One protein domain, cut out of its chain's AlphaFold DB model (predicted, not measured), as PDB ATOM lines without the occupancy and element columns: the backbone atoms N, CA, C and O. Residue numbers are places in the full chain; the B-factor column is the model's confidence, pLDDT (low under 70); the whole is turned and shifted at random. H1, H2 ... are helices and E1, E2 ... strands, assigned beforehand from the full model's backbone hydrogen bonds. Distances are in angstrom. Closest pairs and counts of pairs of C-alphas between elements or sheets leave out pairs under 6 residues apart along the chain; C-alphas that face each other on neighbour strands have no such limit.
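This is residues 3 to 84 of the 90 residues of an uncharacterized protein of Cohnella zeiphila (UniProt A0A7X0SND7). A small head of short strands, the sheet E3 E4 E5 with the hairpin E1 and E2, bears one long helix, H1, which starts over one face of that sheet and runs out as an arm. Residues 55 to 84 stick out free, and this arm makes the length; the body without it spans 24 by 22 by 18 A. The printed part has 82 residues with five named strands and then one named helix, in the order E1 E2 E3 E4 E5 H1; both sheets, E3 - E4 - E5 and E1 - E2, are antiparallel, and the class is mixed. The whole is extended, with a radius of gyration of the C-alphas of 21.0 A and spans of 69 by 23 by 21 A.

E3, residues 18 to 23, E4, residues 28 to 32, and E5, residues 36 to 39, form a meander, each strand the antiparallel neighbour of the one before. N 22 and O 29 are 2.9 A apart between E3 and E4, and N 30 and O 37 are 2.8 A apart between E4 and E5, both within hydrogen-bond range. H1, residues 43 to 82, is on this sheet, over E3 and E4, along the strands at 7 degrees to E3 on the local plane; its closest C-alpha pair with E3 is Gly 23 and Arg 43, 5.5 A. Every O i to N i+4 pair in H1 is within hydrogen-bond range. E1, residues 3 to 6, and E2, residues 9 to 13, form an antiparallel hairpin, with N 6 and O 9 at 2.8 A. The closest C-alphas of E1 and E5 are those of Thr 6 and Val 39, 4.5 A apart. E2 and H1 are apart.

E1 begins at C-alpha 3 (-67.397, 128.700, -20.913) and measures 10.0 A, E2 13.3 A, E3 13.8 A, E4 12.8 A and E5 10.0 A. H1 runs 58.6 A from C-alpha 43 (-57.259, 122.072, -27.512) to C-alpha 82 (-56.744, 159.197, 17.864).

The C-alphas farthest apart, those of Asp 26 and Gly 84, are 69.4 A apart. The printed part has no cut, and its links are tight. The mean pLDDT of the printed part is 87.1; residues 69 to 80 and residue 84 are under 70.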
ATOM      1  N   THR A   3     -66.217 129.143 -20.160       96.81
ATOM      2  CA  THR A   3     -67.397 128.700 -20.913       96.81
ATOM      3  C   THR A   3     -66.961 128.099 -22.239       96.81
ATOM      4  O   THR A   3     -66.150 128.697 -22.958       96.81
ATOM      5  N   LEU A   4     -67.486 126.912 -22.523       95.38
ATOM      6  CA  LEU A   4     -67.165 126.112 -23.697       95.38
ATOM      7  C   LEU A   4     -68.439 125.677 -24.415       95.38
ATOM      8  O   LEU A   4     -69.504 125.601 -23.793       95.38
ATOM      9  N   THR A   5     -68.324 125.391 -25.705       96.62
ATOM     10  CA  THR A   5     -69.455 124.993 -26.543       96.62
ATOM     11  C   THR A   5     -69.441 123.488 -26.749       96.62
ATOM     12  O   THR A   5     -68.409 122.892 -27.027       96.62
ATOM     13  N   THR A   6     -70.598 122.860 -26.598       93.12
ATOM     14  CA  THR A   6     -70.832 121.438 -26.855       93.12
ATOM     15  C   THR A   6     -71.958 121.297 -27.870       93.12
ATOM     16  O   THR A   6     -72.773 122.208 -28.029       93.12
ATOM     17  N   ASN A   7     -72.115 120.095 -28.425       86.12
ATOM     18  CA  ASN A   7     -73.237 119.759 -29.308       86.12
ATOM     19  C   ASN A   7     -74.624 120.000 -28.670       86.12
ATOM     20  O   ASN A   7     -75.618 120.121 -29.380       86.12
ATOM     21  N   ASN A   8     -74.702 120.053 -27.334       88.12
ATOM     22  CA  ASN A   8     -75.941 120.224 -26.573       88.12
ATOM     23  C   ASN A   8     -76.107 121.646 -25.999       88.12
ATOM     24  O   ASN A   8     -77.006 121.878 -25.191       88.12
ATOM     25  N   GLY A   9     -75.244 122.594 -26.384       93.44
ATOM     26  CA  GLY A   9     -75.235 123.967 -25.879       93.44
ATOM     27  C   GLY A   9     -73.949 124.317 -25.132       93.44
ATOM     28  O   GLY A   9     -72.911 123.689 -25.322       93.44
ATOM     29  N   GLN A  10     -73.997 125.340 -24.281       96.25
ATOM     30  CA  GLN A  10     -72.820 125.804 -23.546       96.25
ATOM     31  C   GLN A  10     -72.687 125.137 -22.180       96.25
ATOM     32  O   GLN A  10     -73.670 124.908 -21.479       96.25
ATOM     33  N   ILE A  11     -71.442 124.902 -21.780       94.00
ATOM     34  CA  ILE A  11     -71.077 124.415 -20.452       94.00
ATOM     35  C   ILE A  11     -70.118 125.396 -19.789       94.00
ATOM     36  O   ILE A  11     -69.315 126.050 -20.455       94.00
ATOM     37  N   SER A  12     -70.151 125.456 -18.463       95.19
ATOM     38  CA  SER A  12     -69.159 126.188 -17.679       95.19
ATOM     39  C   SER A  12     -68.348 125.214 -16.838       95.19
ATOM     40  O   SER A  12     -68.905 124.472 -16.034       95.19
ATOM     41  N   ILE A  13     -67.027 125.244 -16.996       93.31
ATOM     42  CA  ILE A  13     -66.097 124.371 -16.272       93.31
ATOM     43  C   ILE A  13     -65.173 125.217 -15.390       93.31
ATOM     44  O   ILE A  13     -64.700 126.286 -15.788       93.31
ATOM     45  N   ALA A  14     -64.920 124.740 -14.173       94.19
ATOM     46  CA  ALA A  14     -63.868 125.263 -13.308       94.19
ATOM     47  C   ALA A  14     -62.522 124.695 -13.786       94.19
ATOM     48  O   ALA A  14     -62.368 123.469 -13.780       94.19
ATOM     49  N   PRO A  15     -61.551 125.523 -14.220       93.44
ATOM     50  CA  PRO A  15     -60.276 125.022 -14.734       93.44
ATOM     51  C   PRO A  15     -59.500 124.129 -13.761       93.44
ATOM     52  O   PRO A  15     -58.700 123.308 -14.195       93.44
ATOM     53  N   GLU A  16     -59.746 124.267 -12.461       92.56
ATOM     54  CA  GLU A  16     -59.144 123.475 -11.389       92.56
ATOM     55  C   GLU A  16     -59.616 122.014 -11.389       92.56
ATOM     56  O   GLU A  16     -58.922 121.146 -10.868       92.56
ATOM     57  N   LEU A  17     -60.787 121.733 -11.969       93.69
ATOM     58  CA  LEU A  17     -61.359 120.384 -12.039       93.69
ATOM     59  C   LEU A  17     -60.897 119.601 -13.273       93.69
ATOM     60  O   LEU A  17     -61.169 118.403 -13.371       93.69
ATOM     61  N   ILE A  18     -60.222 120.264 -14.216       94.81
ATOM     62  CA  ILE A  18     -59.732 119.657 -15.454       94.81
ATOM     63  C   ILE A  18     -58.477 118.839 -15.145       94.81
ATOM     64  O   ILE A  18     -57.461 119.378 -14.711       94.81
ATOM     65  N   THR A  19     -58.533 117.538 -15.417       96.38
ATOM     66  CA  THR A  19     -57.397 116.623 -15.242       96.38
ATOM     67  C   THR A  19     -56.573 116.509 -16.518       96.38
ATOM     68  O   THR A  19     -55.347 116.439 -16.464       96.38
ATOM     69  N   SER A  20     -57.226 116.512 -17.681       96.31
ATOM     70  CA  SER A  20     -56.554 116.488 -18.981       96.31
ATOM     71  C   SER A  20     -57.459 117.001 -20.098       96.31
ATOM     72  O   SER A  20     -58.684 116.985 -19.986       96.31
ATOM     73  N   ILE A  21     -56.837 117.461 -21.184       95.94
ATOM     74  CA  ILE A  21     -57.521 117.879 -22.409       95.94
ATOM     75  C   ILE A  21     -56.876 117.120 -23.560       95.94
ATOM     76  O   ILE A  21     -55.662 117.221 -23.773       95.94
ATOM     77  N   VAL A  22     -57.690 116.368 -24.287       94.75
ATOM     78  CA  VAL A  22     -57.297 115.589 -25.461       94.75
ATOM     79  C   VAL A  22     -58.120 116.100 -26.632       94.75
ATOM     80  O   VAL A  22     -59.306 116.336 -26.473       94.75
ATOM     81  N   GLY A  23     -57.518 116.315 -27.790       91.19
ATOM     82  CA  GLY A  23     -58.231 116.894 -28.926       91.19
ATOM     83  C   GLY A  23     -57.280 117.437 -29.971       91.19
ATOM     84  O   GLY A  23     -56.071 117.552 -29.720       91.19
ATOM     85  N   ASP A  24     -57.844 117.770 -31.121       84.75
ATOM     86  CA  ASP A  24     -57.148 118.337 -32.266       84.75
ATOM     87  C   ASP A  24     -57.798 119.669 -32.688       84.75
ATOM     88  O   ASP A  24     -58.179 120.471 -31.828       84.75
ATOM     89  N   ALA A  25     -57.814 119.957 -33.990       80.25
ATOM     90  CA  ALA A  25     -58.355 121.192 -34.537       80.25
ATOM     91  C   ALA A  25     -59.892 121.207 -34.597       80.25
ATOM     92  O   ALA A  25     -60.459 122.298 -34.567       80.25
ATOM     93  N   ASP A  26     -60.546 120.042 -34.648       83.50
ATOM     94  CA  ASP A  26     -61.985 119.921 -34.928       83.50
ATOM     95  C   ASP A  26     -62.837 119.768 -33.657       83.50
ATOM     96  O   ASP A  26     -64.067 119.775 -33.711       83.50
ATOM     97  N   GLY A  27     -62.187 119.624 -32.503       91.38
ATOM     98  CA  GLY A  27     -62.840 119.555 -31.205       91.38
ATOM     99  C   GLY A  27     -61.945 118.930 -30.146       91.38
ATOM    100  O   GLY A  27     -60.849 118.425 -30.416       91.38
ATOM    101  N   SER A  28     -62.421 118.962 -28.906       96.19
ATOM    102  CA  SER A  28     -61.685 118.408 -27.774       96.19
ATOM    103  C   SER A  28     -62.573 117.658 -26.801       96.19
ATOM    104  O   SER A  28     -63.727 117.984 -26.568       96.19
ATOM    105  N   GLN A  29     -61.972 116.681 -26.150       95.88
ATOM    106  CA  GLN A  29     -62.470 116.012 -24.971       95.88
ATOM    107  C   GLN A  29     -61.747 116.557 -23.736       95.88
ATOM    108  O   GLN A  29     -60.517 116.528 -23.628       95.88
ATOM    109  N   ILE A  30     -62.527 117.027 -22.774       96.00
ATOM    110  CA  ILE A  30     -62.063 117.476 -21.468       96.00
ATOM    111  C   ILE A  30     -62.385 116.387 -20.464       96.00
ATOM    112  O   ILE A  30     -63.548 116.078 -20.218       96.00
ATOM    113  N   ASN A  31     -61.347 115.836 -19.851       95.69
ATOM    114  CA  ASN A  31     -61.511 114.935 -18.726       95.69
ATOM    115  C   ASN A  31     -61.446 115.762 -17.443       95.69
ATOM    116  O   ASN A  31     -60.502 116.526 -17.219       95.69
ATOM    117  N   THR A  32     -62.456 115.603 -16.601       94.06
ATOM    118  CA  THR A  32     -62.497 116.146 -15.243       94.06
ATOM    119  C   THR A  32     -62.374 115.007 -14.235       94.06
ATOM    120  O   THR A  32     -62.302 113.837 -14.611       94.06
ATOM    121  N   MET A  33     -62.329 115.324 -12.943       89.00
ATOM    122  CA  MET A  33     -62.316 114.293 -11.894       89.00
ATOM    123  C   MET A  33     -63.587 113.429 -11.872       89.00
ATOM    124  O   MET A  33     -63.532 112.282 -11.438       89.00
ATOM    125  N   SER A  34     -64.726 113.980 -12.298       90.19
ATOM    126  CA  SER A  34     -66.041 113.339 -12.174       90.19
ATOM    127  C   SER A  34     -66.655 112.915 -13.502       90.19
ATOM    128  O   SER A  34     -67.546 112.072 -13.501       90.19
ATOM    129  N   ASP A  35     -66.236 113.524 -14.611       93.12
ATOM    130  CA  ASP A  35     -66.911 113.371 -15.899       93.12
ATOM    131  C   ASP A  35     -65.993 113.679 -17.090       93.12
ATOM    132  O   ASP A  35     -64.925 114.288 -16.946       93.12
ATOM    133  N   VAL A  36     -66.442 113.292 -18.276       93.81
ATOM    134  CA  VAL A  36     -65.802 113.545 -19.562       93.81
ATOM    135  C   VAL A  36     -66.741 114.373 -20.425       93.81
ATOM    136  O   VAL A  36     -67.881 113.985 -20.656       93.81
ATOM    137  N   VAL A  37     -66.251 115.496 -20.951       93.25
ATOM    138  CA  VAL A  37     -67.070 116.410 -21.749       93.25
ATOM    139  C   VAL A  37     -66.428 116.702 -23.097       93.25
ATOM    140  O   VAL A  37     -65.272 117.114 -23.159       93.25
ATOM    141  N   CYS A  38     -67.186 116.517 -24.176       94.38
ATOM    142  CA  CYS A  38     -66.759 116.863 -25.529       94.38
ATOM    143  C   CYS A  38     -67.201 118.283 -25.881       94.38
ATOM    144  O   CYS A  38     -68.366 118.636 -25.695       94.38
ATOM    145  N   VAL A  39     -66.270 119.072 -26.402       95.88
ATOM    146  CA  VAL A  39     -66.444 120.474 -26.764       95.88
ATOM    147  C   VAL A  39     -65.980 120.723 -28.197       95.88
ATOM    148  O   VAL A  39     -65.114 120.014 -28.714       95.88
ATOM    149  N   GLU A  40     -66.563 121.732 -28.829       95.94
ATOM    150  CA  GLU A  40     -66.260 122.144 -30.204       95.94
ATOM    151  C   GLU A  40     -64.922 122.886 -30.294       95.94
ATOM    152  O   GLU A  40     -64.287 122.912 -31.344       95.94
ATOM    153  N   GLU A  41     -64.460 123.486 -29.195       95.00
ATOM    154  CA  GLU A  41     -63.184 124.186 -29.191       95.00
ATOM    155  C   GLU A  41     -61.989 123.245 -29.381       95.00
ATOM    156  O   GLU A  41     -61.868 122.186 -28.755       95.00
ATOM    157  N   SER A  42     -61.026 123.712 -30.177       95.44
ATOM    158  CA  SER A  42     -59.707 123.088 -30.268       95.44
ATOM    159  C   SER A  42     -58.987 123.101 -28.918       95.44
ATOM    160  O   SER A  42     -59.189 123.977 -28.064       95.44
ATOM    161  N   ARG A  43     -58.048 122.169 -28.746       94.69
ATOM    162  CA  ARG A  43     -57.259 122.072 -27.512       94.69
ATOM    163  C   ARG A  43     -56.528 123.382 -27.202       94.69
ATOM    164  O   ARG A  43     -56.434 123.781 -26.041       94.69
ATOM    165  N   GLN A  44     -56.004 124.050 -28.226       94.31
ATOM    166  CA  GLN A  44     -55.271 125.309 -28.106       94.31
ATOM    167  C   GLN A  44     -56.176 126.433 -27.601       94.31
ATOM    168  O   GLN A  44     -55.765 127.213 -26.740       94.31
ATOM    169  N   GLU A  45     -57.411 126.501 -28.096       94.81
ATOM    170  CA  GLU A  45     -58.371 127.501 -27.647       94.81
ATOM    171  C   GLU A  45     -58.759 127.293 -26.179       94.81
ATOM    172  O   GLU A  45     -58.774 128.253 -25.406       94.81
ATOM    173  N   ILE A  46     -58.985 126.046 -25.760       94.75
ATOM    174  CA  ILE A  46     -59.299 125.728 -24.360       94.75
ATOM    175  C   ILE A  46     -58.129 126.111 -23.452       94.75
ATOM    176  O   ILE A  46     -58.325 126.769 -22.429       94.75
ATOM    177  N   VAL A  47     -56.895 125.765 -23.838       94.25
ATOM    178  CA  VAL A  47     -55.690 126.143 -23.083       94.25
ATOM    179  C   VAL A  47     -55.565 127.663 -22.976       94.25
ATOM    180  O   VAL A  47     -55.283 128.170 -21.889       94.25
ATOM    181  N   ARG A  48     -55.833 128.410 -24.056       95.50
ATOM    182  CA  ARG A  48     -55.852 129.880 -24.029       95.50
ATOM    183  C   ARG A  48     -56.877 130.406 -23.021       95.50
ATOM    184  O   ARG A  48     -56.505 131.198 -22.157       95.50
ATOM    185  N   LYS A  49     -58.125 129.922 -23.070       96.19
ATOM    186  CA  LYS A  49     -59.194 130.315 -22.131       96.19
ATOM    187  C   LYS A  49     -58.808 130.031 -20.670       96.19
ATOM    188  O   LYS A  49     -59.051 130.860 -19.793       96.19
ATOM    189  N   ILE A  50     -58.156 128.896 -20.394       95.81
ATOM    190  CA  ILE A  50     -57.651 128.554 -19.050       95.81
ATOM    191  C   ILE A  50     -56.581 129.547 -18.586       95.81
ATOM    192  O   ILE A  50     -56.607 129.991 -17.437       95.81
ATOM    193  N   MET A  51     -55.634 129.893 -19.457       95.50
ATOM    194  CA  MET A  51     -54.555 130.825 -19.120       95.50
ATOM    195  C   MET A  51     -55.082 132.239 -18.870       95.50
ATOM    196  O   MET A  51     -54.669 132.878 -17.903       95.50
ATOM    197  N   GLU A  52     -56.028 132.702 -19.687       96.19
ATOM    198  CA  GLU A  52     -56.712 133.985 -19.495       96.19
ATOM    199  C   GLU A  52     -57.451 134.028 -18.155       96.19
ATOM    200  O   GLU A  52     -57.303 134.990 -17.398       96.19
ATOM    201  N   TYR A  53     -58.170 132.955 -17.810       95.31
ATOM    202  CA  TYR A  53     -58.833 132.837 -16.515       95.31
ATOM    203  C   TYR A  53     -57.838 132.900 -15.348       95.31
ATOM    204  O   TYR A  53     -58.020 133.695 -14.424       95.31
ATOM    205  N   LYS A  54     -56.751 132.117 -15.399       93.62
ATOM    206  CA  LYS A  54     -55.716 132.116 -14.350       93.62
ATOM    207  C   LYS A  54     -55.067 133.487 -14.186       93.62
ATOM    208  O   LYS A  54     -54.872 133.941 -13.061       93.62
ATOM    209  N   LEU A  55     -54.768 134.169 -15.291       95.25
ATOM    210  CA  LEU A  55     -54.225 135.524 -15.258       95.25
ATOM    211  C   LEU A  55     -55.217 136.512 -14.632       95.25
ATOM    212  O   LEU A  55     -54.816 137.349 -13.822       95.25
ATOM    213  N   GLY A  56     -56.505 136.399 -14.965       94.56
ATOM    214  CA  GLY A  56     -57.573 137.182 -14.344       94.56
ATOM    215  C   GLY A  56     -57.648 136.972 -12.832       94.56
ATOM    216  O   GLY A  56     -57.696 137.945 -12.085       94.56
ATOM    217  N   MET A  57     -57.561 135.721 -12.373       92.50
ATOM    218  CA  MET A  57     -57.563 135.383 -10.944       92.50
ATOM    219  C   MET A  57     -56.349 135.944 -10.198       92.50
ATOM    220  O   MET A  57     -56.498 136.462  -9.093       92.50
ATOM    221  N   ILE A  58     -55.157 135.893 -10.802       93.00
ATOM    222  CA  ILE A  58     -53.941 136.485 -10.219       93.00
ATOM    223  C   ILE A  58     -54.097 138.001 -10.080       93.00
ATOM    224  O   ILE A  58     -53.774 138.560  -9.033       93.00
ATOM    225  N   ARG A  59     -54.617 138.669 -11.117       93.31
ATOM    226  CA  ARG A  59     -54.866 140.117 -11.088       93.31
ATOM    227  C   ARG A  59     -55.879 140.486 -10.013       93.31
ATOM    228  O   ARG A  59     -55.617 141.391  -9.236       93.31
ATOM    229  N   TYR A  60     -56.979 139.743  -9.931       92.12
ATOM    230  CA  TYR A  60     -57.994 139.944  -8.901       92.12
ATOM    231  C   TYR A  60     -57.411 139.800  -7.488       92.12
ATOM    232  O   TYR A  60     -57.604 140.675  -6.649       92.12
ATOM    233  N   ALA A  61     -56.627 138.747  -7.235       89.44
ATOM    234  CA  ALA A  61     -55.970 138.552  -5.944       89.44
ATOM    235  C   ALA A  61     -55.004 139.699  -5.596       89.44
ATOM    236  O   ALA A  61     -54.980 140.152  -4.452       89.44
ATOM    237  N   ALA A  62     -54.245 140.198  -6.579       87.38
ATOM    238  CA  ALA A  62     -53.359 141.343  -6.391       87.38
ATOM    239  C   ALA A  62     -54.137 142.627  -6.054       87.38
ATOM    240  O   ALA A  62     -53.733 143.355  -5.149       87.38
ATOM    241  N   THR A  63     -55.270 142.879  -6.721       89.50
ATOM    242  CA  THR A  63     -56.146 144.023  -6.422       89.50
ATOM    243  C   THR A  63     -56.722 143.933  -5.012       89.50
ATOM    244  O   THR A  63     -56.568 144.877  -4.248       89.50
ATOM    245  N   GLN A  64     -57.271 142.781  -4.608       84.69
ATOM    246  CA  GLN A  64     -57.788 142.614  -3.242       84.69
ATOM    247  C   GLN A  64     -56.699 142.782  -2.171       84.69
ATOM    248  O   GLN A  64     -56.982 143.232  -1.062       84.69
ATOM    249  N   GLN A  65     -55.454 142.397  -2.465       81.00
ATOM    250  CA  GLN A  65     -54.339 142.592  -1.540       81.00
ATOM    251  C   GLN A  65     -53.917 144.065  -1.441       81.00
ATOM    252  O   GLN A  65     -53.518 144.498  -0.361       81.00
ATOM    253  N   ALA A  66     -53.996 144.817  -2.541       76.50
ATOM    254  CA  ALA A  66     -53.758 146.256  -2.541       76.50
ATOM    255  C   ALA A  66     -54.846 146.994  -1.746       76.50
ATOM    256  O   ALA A  66     -54.509 147.738  -0.834       76.50
ATOM    257  N   GLU A  67     -56.124 146.688  -1.991       75.06
ATOM    258  CA  GLU A  67     -57.257 147.283  -1.264       75.06
ATOM    259  C   GLU A  67     -57.146 147.067   0.251       75.06
ATOM    260  O   GLU A  67     -57.249 148.014   1.021       75.06
ATOM    261  N   ARG A  68     -56.819 145.846   0.694       70.44
ATOM    262  CA  ARG A  68     -56.611 145.558   2.125       70.44
ATOM    263  C   ARG A  68     -55.416 146.289   2.731       70.44
ATOM    264  O   ARG A  68     -55.407 146.548   3.931       70.44
ATOM    265  N   ARG A  69     -54.368 146.555   1.944       63.12
ATOM    266  CA  ARG A  69     -53.233 147.359   2.417       63.12
ATOM    267  C   ARG A  69     -53.649 148.811   2.580       63.12
ATOM    268  O   ARG A  69     -53.316 149.385   3.608       63.12
ATOM    269  N   ASP A  70     -54.383 149.361   1.622       62.38
ATOM    270  CA  ASP A  70     -54.874 150.738   1.693       62.38
ATOM    271  C   ASP A  70     -55.846 150.919   2.869       62.38
ATOM    272  O   ASP A  70     -55.691 151.865   3.637       62.38
ATOM    273  N   GLU A  71     -56.765 149.973   3.097       64.44
ATOM    274  CA  GLU A  71     -57.625 149.946   4.294       64.44
ATOM    275  C   GLU A  71     -56.800 149.900   5.589       64.44
ATOM    276  O   GLU A  71     -57.025 150.704   6.491       64.44
ATOM    277  N   GLY A  72     -55.790 149.027   5.663       59.62
ATOM    278  CA  GLY A  72     -54.901 148.946   6.827       59.62
ATOM    279  C   GLY A  72     -54.066 150.212   7.059       59.62
ATOM    280  O   GLY A  72     -53.799 150.566   8.206       59.62
ATOM    281  N   TYR A  73     -53.672 150.925   5.998       59.16
ATOM    282  CA  TYR A  73     -53.012 152.228   6.108       59.16
ATOM    283  C   TYR A  73     -53.972 153.298   6.635       59.16
ATOM    284  O   TYR A  73     -53.597 154.052   7.532       59.16
ATOM    285  N   VAL A  74     -55.208 153.351   6.131       61.59
ATOM    286  CA  VAL A  74     -56.231 154.289   6.622       61.59
ATOM    287  C   VAL A  74     -56.549 154.032   8.099       61.59
ATOM    288  O   VAL A  74     -56.530 154.978   8.885       61.59
ATOM    289  N   GLU A  75     -56.752 152.774   8.504       66.25
ATOM    290  CA  GLU A  75     -57.005 152.414   9.910       66.25
ATOM    291  C   GLU A  75     -55.835 152.794  10.829       66.25
ATOM    292  O   GLU A  75     -56.046 153.338  11.914       66.25
ATOM    293  N   MET A  76     -54.594 152.550  10.402       66.75
ATOM    294  CA  MET A  76     -53.404 152.904  11.180       66.75
ATOM    295  C   MET A  76     -53.248 154.420  11.327       66.75
ATOM    296  O   MET A  76     -52.990 154.894  12.430       66.75
ATOM    297  N   THR A  77     -53.501 155.179  10.258       67.94
ATOM    298  CA  THR A  77     -53.442 156.651  10.290       67.94
ATOM    299  C   THR A  77     -54.517 157.218  11.228       67.94
ATOM    300  O   THR A  77     -54.275 158.156  11.984       67.94
ATOM    301  N   GLU A  78     -55.716 156.628  11.235       67.69
ATOM    302  CA  GLU A  78     -56.786 157.040  12.145       67.69
ATOM    303  C   GLU A  78     -56.475 156.695  13.612       67.69
ATOM    304  O   GLU A  78     -56.770 157.496  14.502       67.69
ATOM    305  N   LEU A  79     -55.830 155.553  13.876       68.81
ATOM    306  CA  LEU A  79     -55.345 155.187  15.210       68.81
ATOM    307  C   LEU A  79     -54.221 156.111  15.696       68.81
ATOM    308  O   LEU A  79     -54.251 156.520  16.854       68.81
ATOM    309  N   GLU A  80     -53.268 156.479  14.836       69.25
ATOM    310  CA  GLU A  80     -52.204 157.445  15.149       69.25
ATOM    311  C   GLU A  80     -52.787 158.826  15.481       69.25
ATOM    312  O   GLU A  80     -52.428 159.422  16.502       69.25
ATOM    313  N   ARG A  81     -53.783 159.286  14.709       70.75
ATOM    314  CA  ARG A  81     -54.537 160.516  14.997       70.75
ATOM    315  C   ARG A  81     -55.280 160.460  16.330       70.75
ATOM    316  O   ARG A  81     -55.199 161.397  17.121       70.75
ATOM    317  N   LEU A  82     -56.008 159.375  16.603       70.69
ATOM    318  CA  LEU A  82     -56.744 159.197  17.864       70.69
ATOM    319  C   LEU A  82     -55.810 159.075  19.075       70.69
ATOM    320  O   LEU A  82     -56.162 159.524  20.166       70.69
ATOM    321  N   ALA A  83     -54.626 158.493  18.888       76.75
ATOM    322  CA  ALA A  83     -53.587 158.402  19.907       76.75
ATOM    323  C   ALA A  83     -52.820 159.724  20.115       76.75
ATOM    324  O   ALA A  83     -51.989 159.796  21.019       76.75
ATOM    325  N   GLY A  84     -53.094 160.764  19.314       69.12
ATOM    326  CA  GLY A  84     -52.387 162.046  19.373       69.12
ATOM    327  C   GLY A  84     -50.922 161.952  18.938       69.12
ATOM    328  O   GLY A  84     -50.113 162.768  19.367       69.12
TER     329      GLY A  84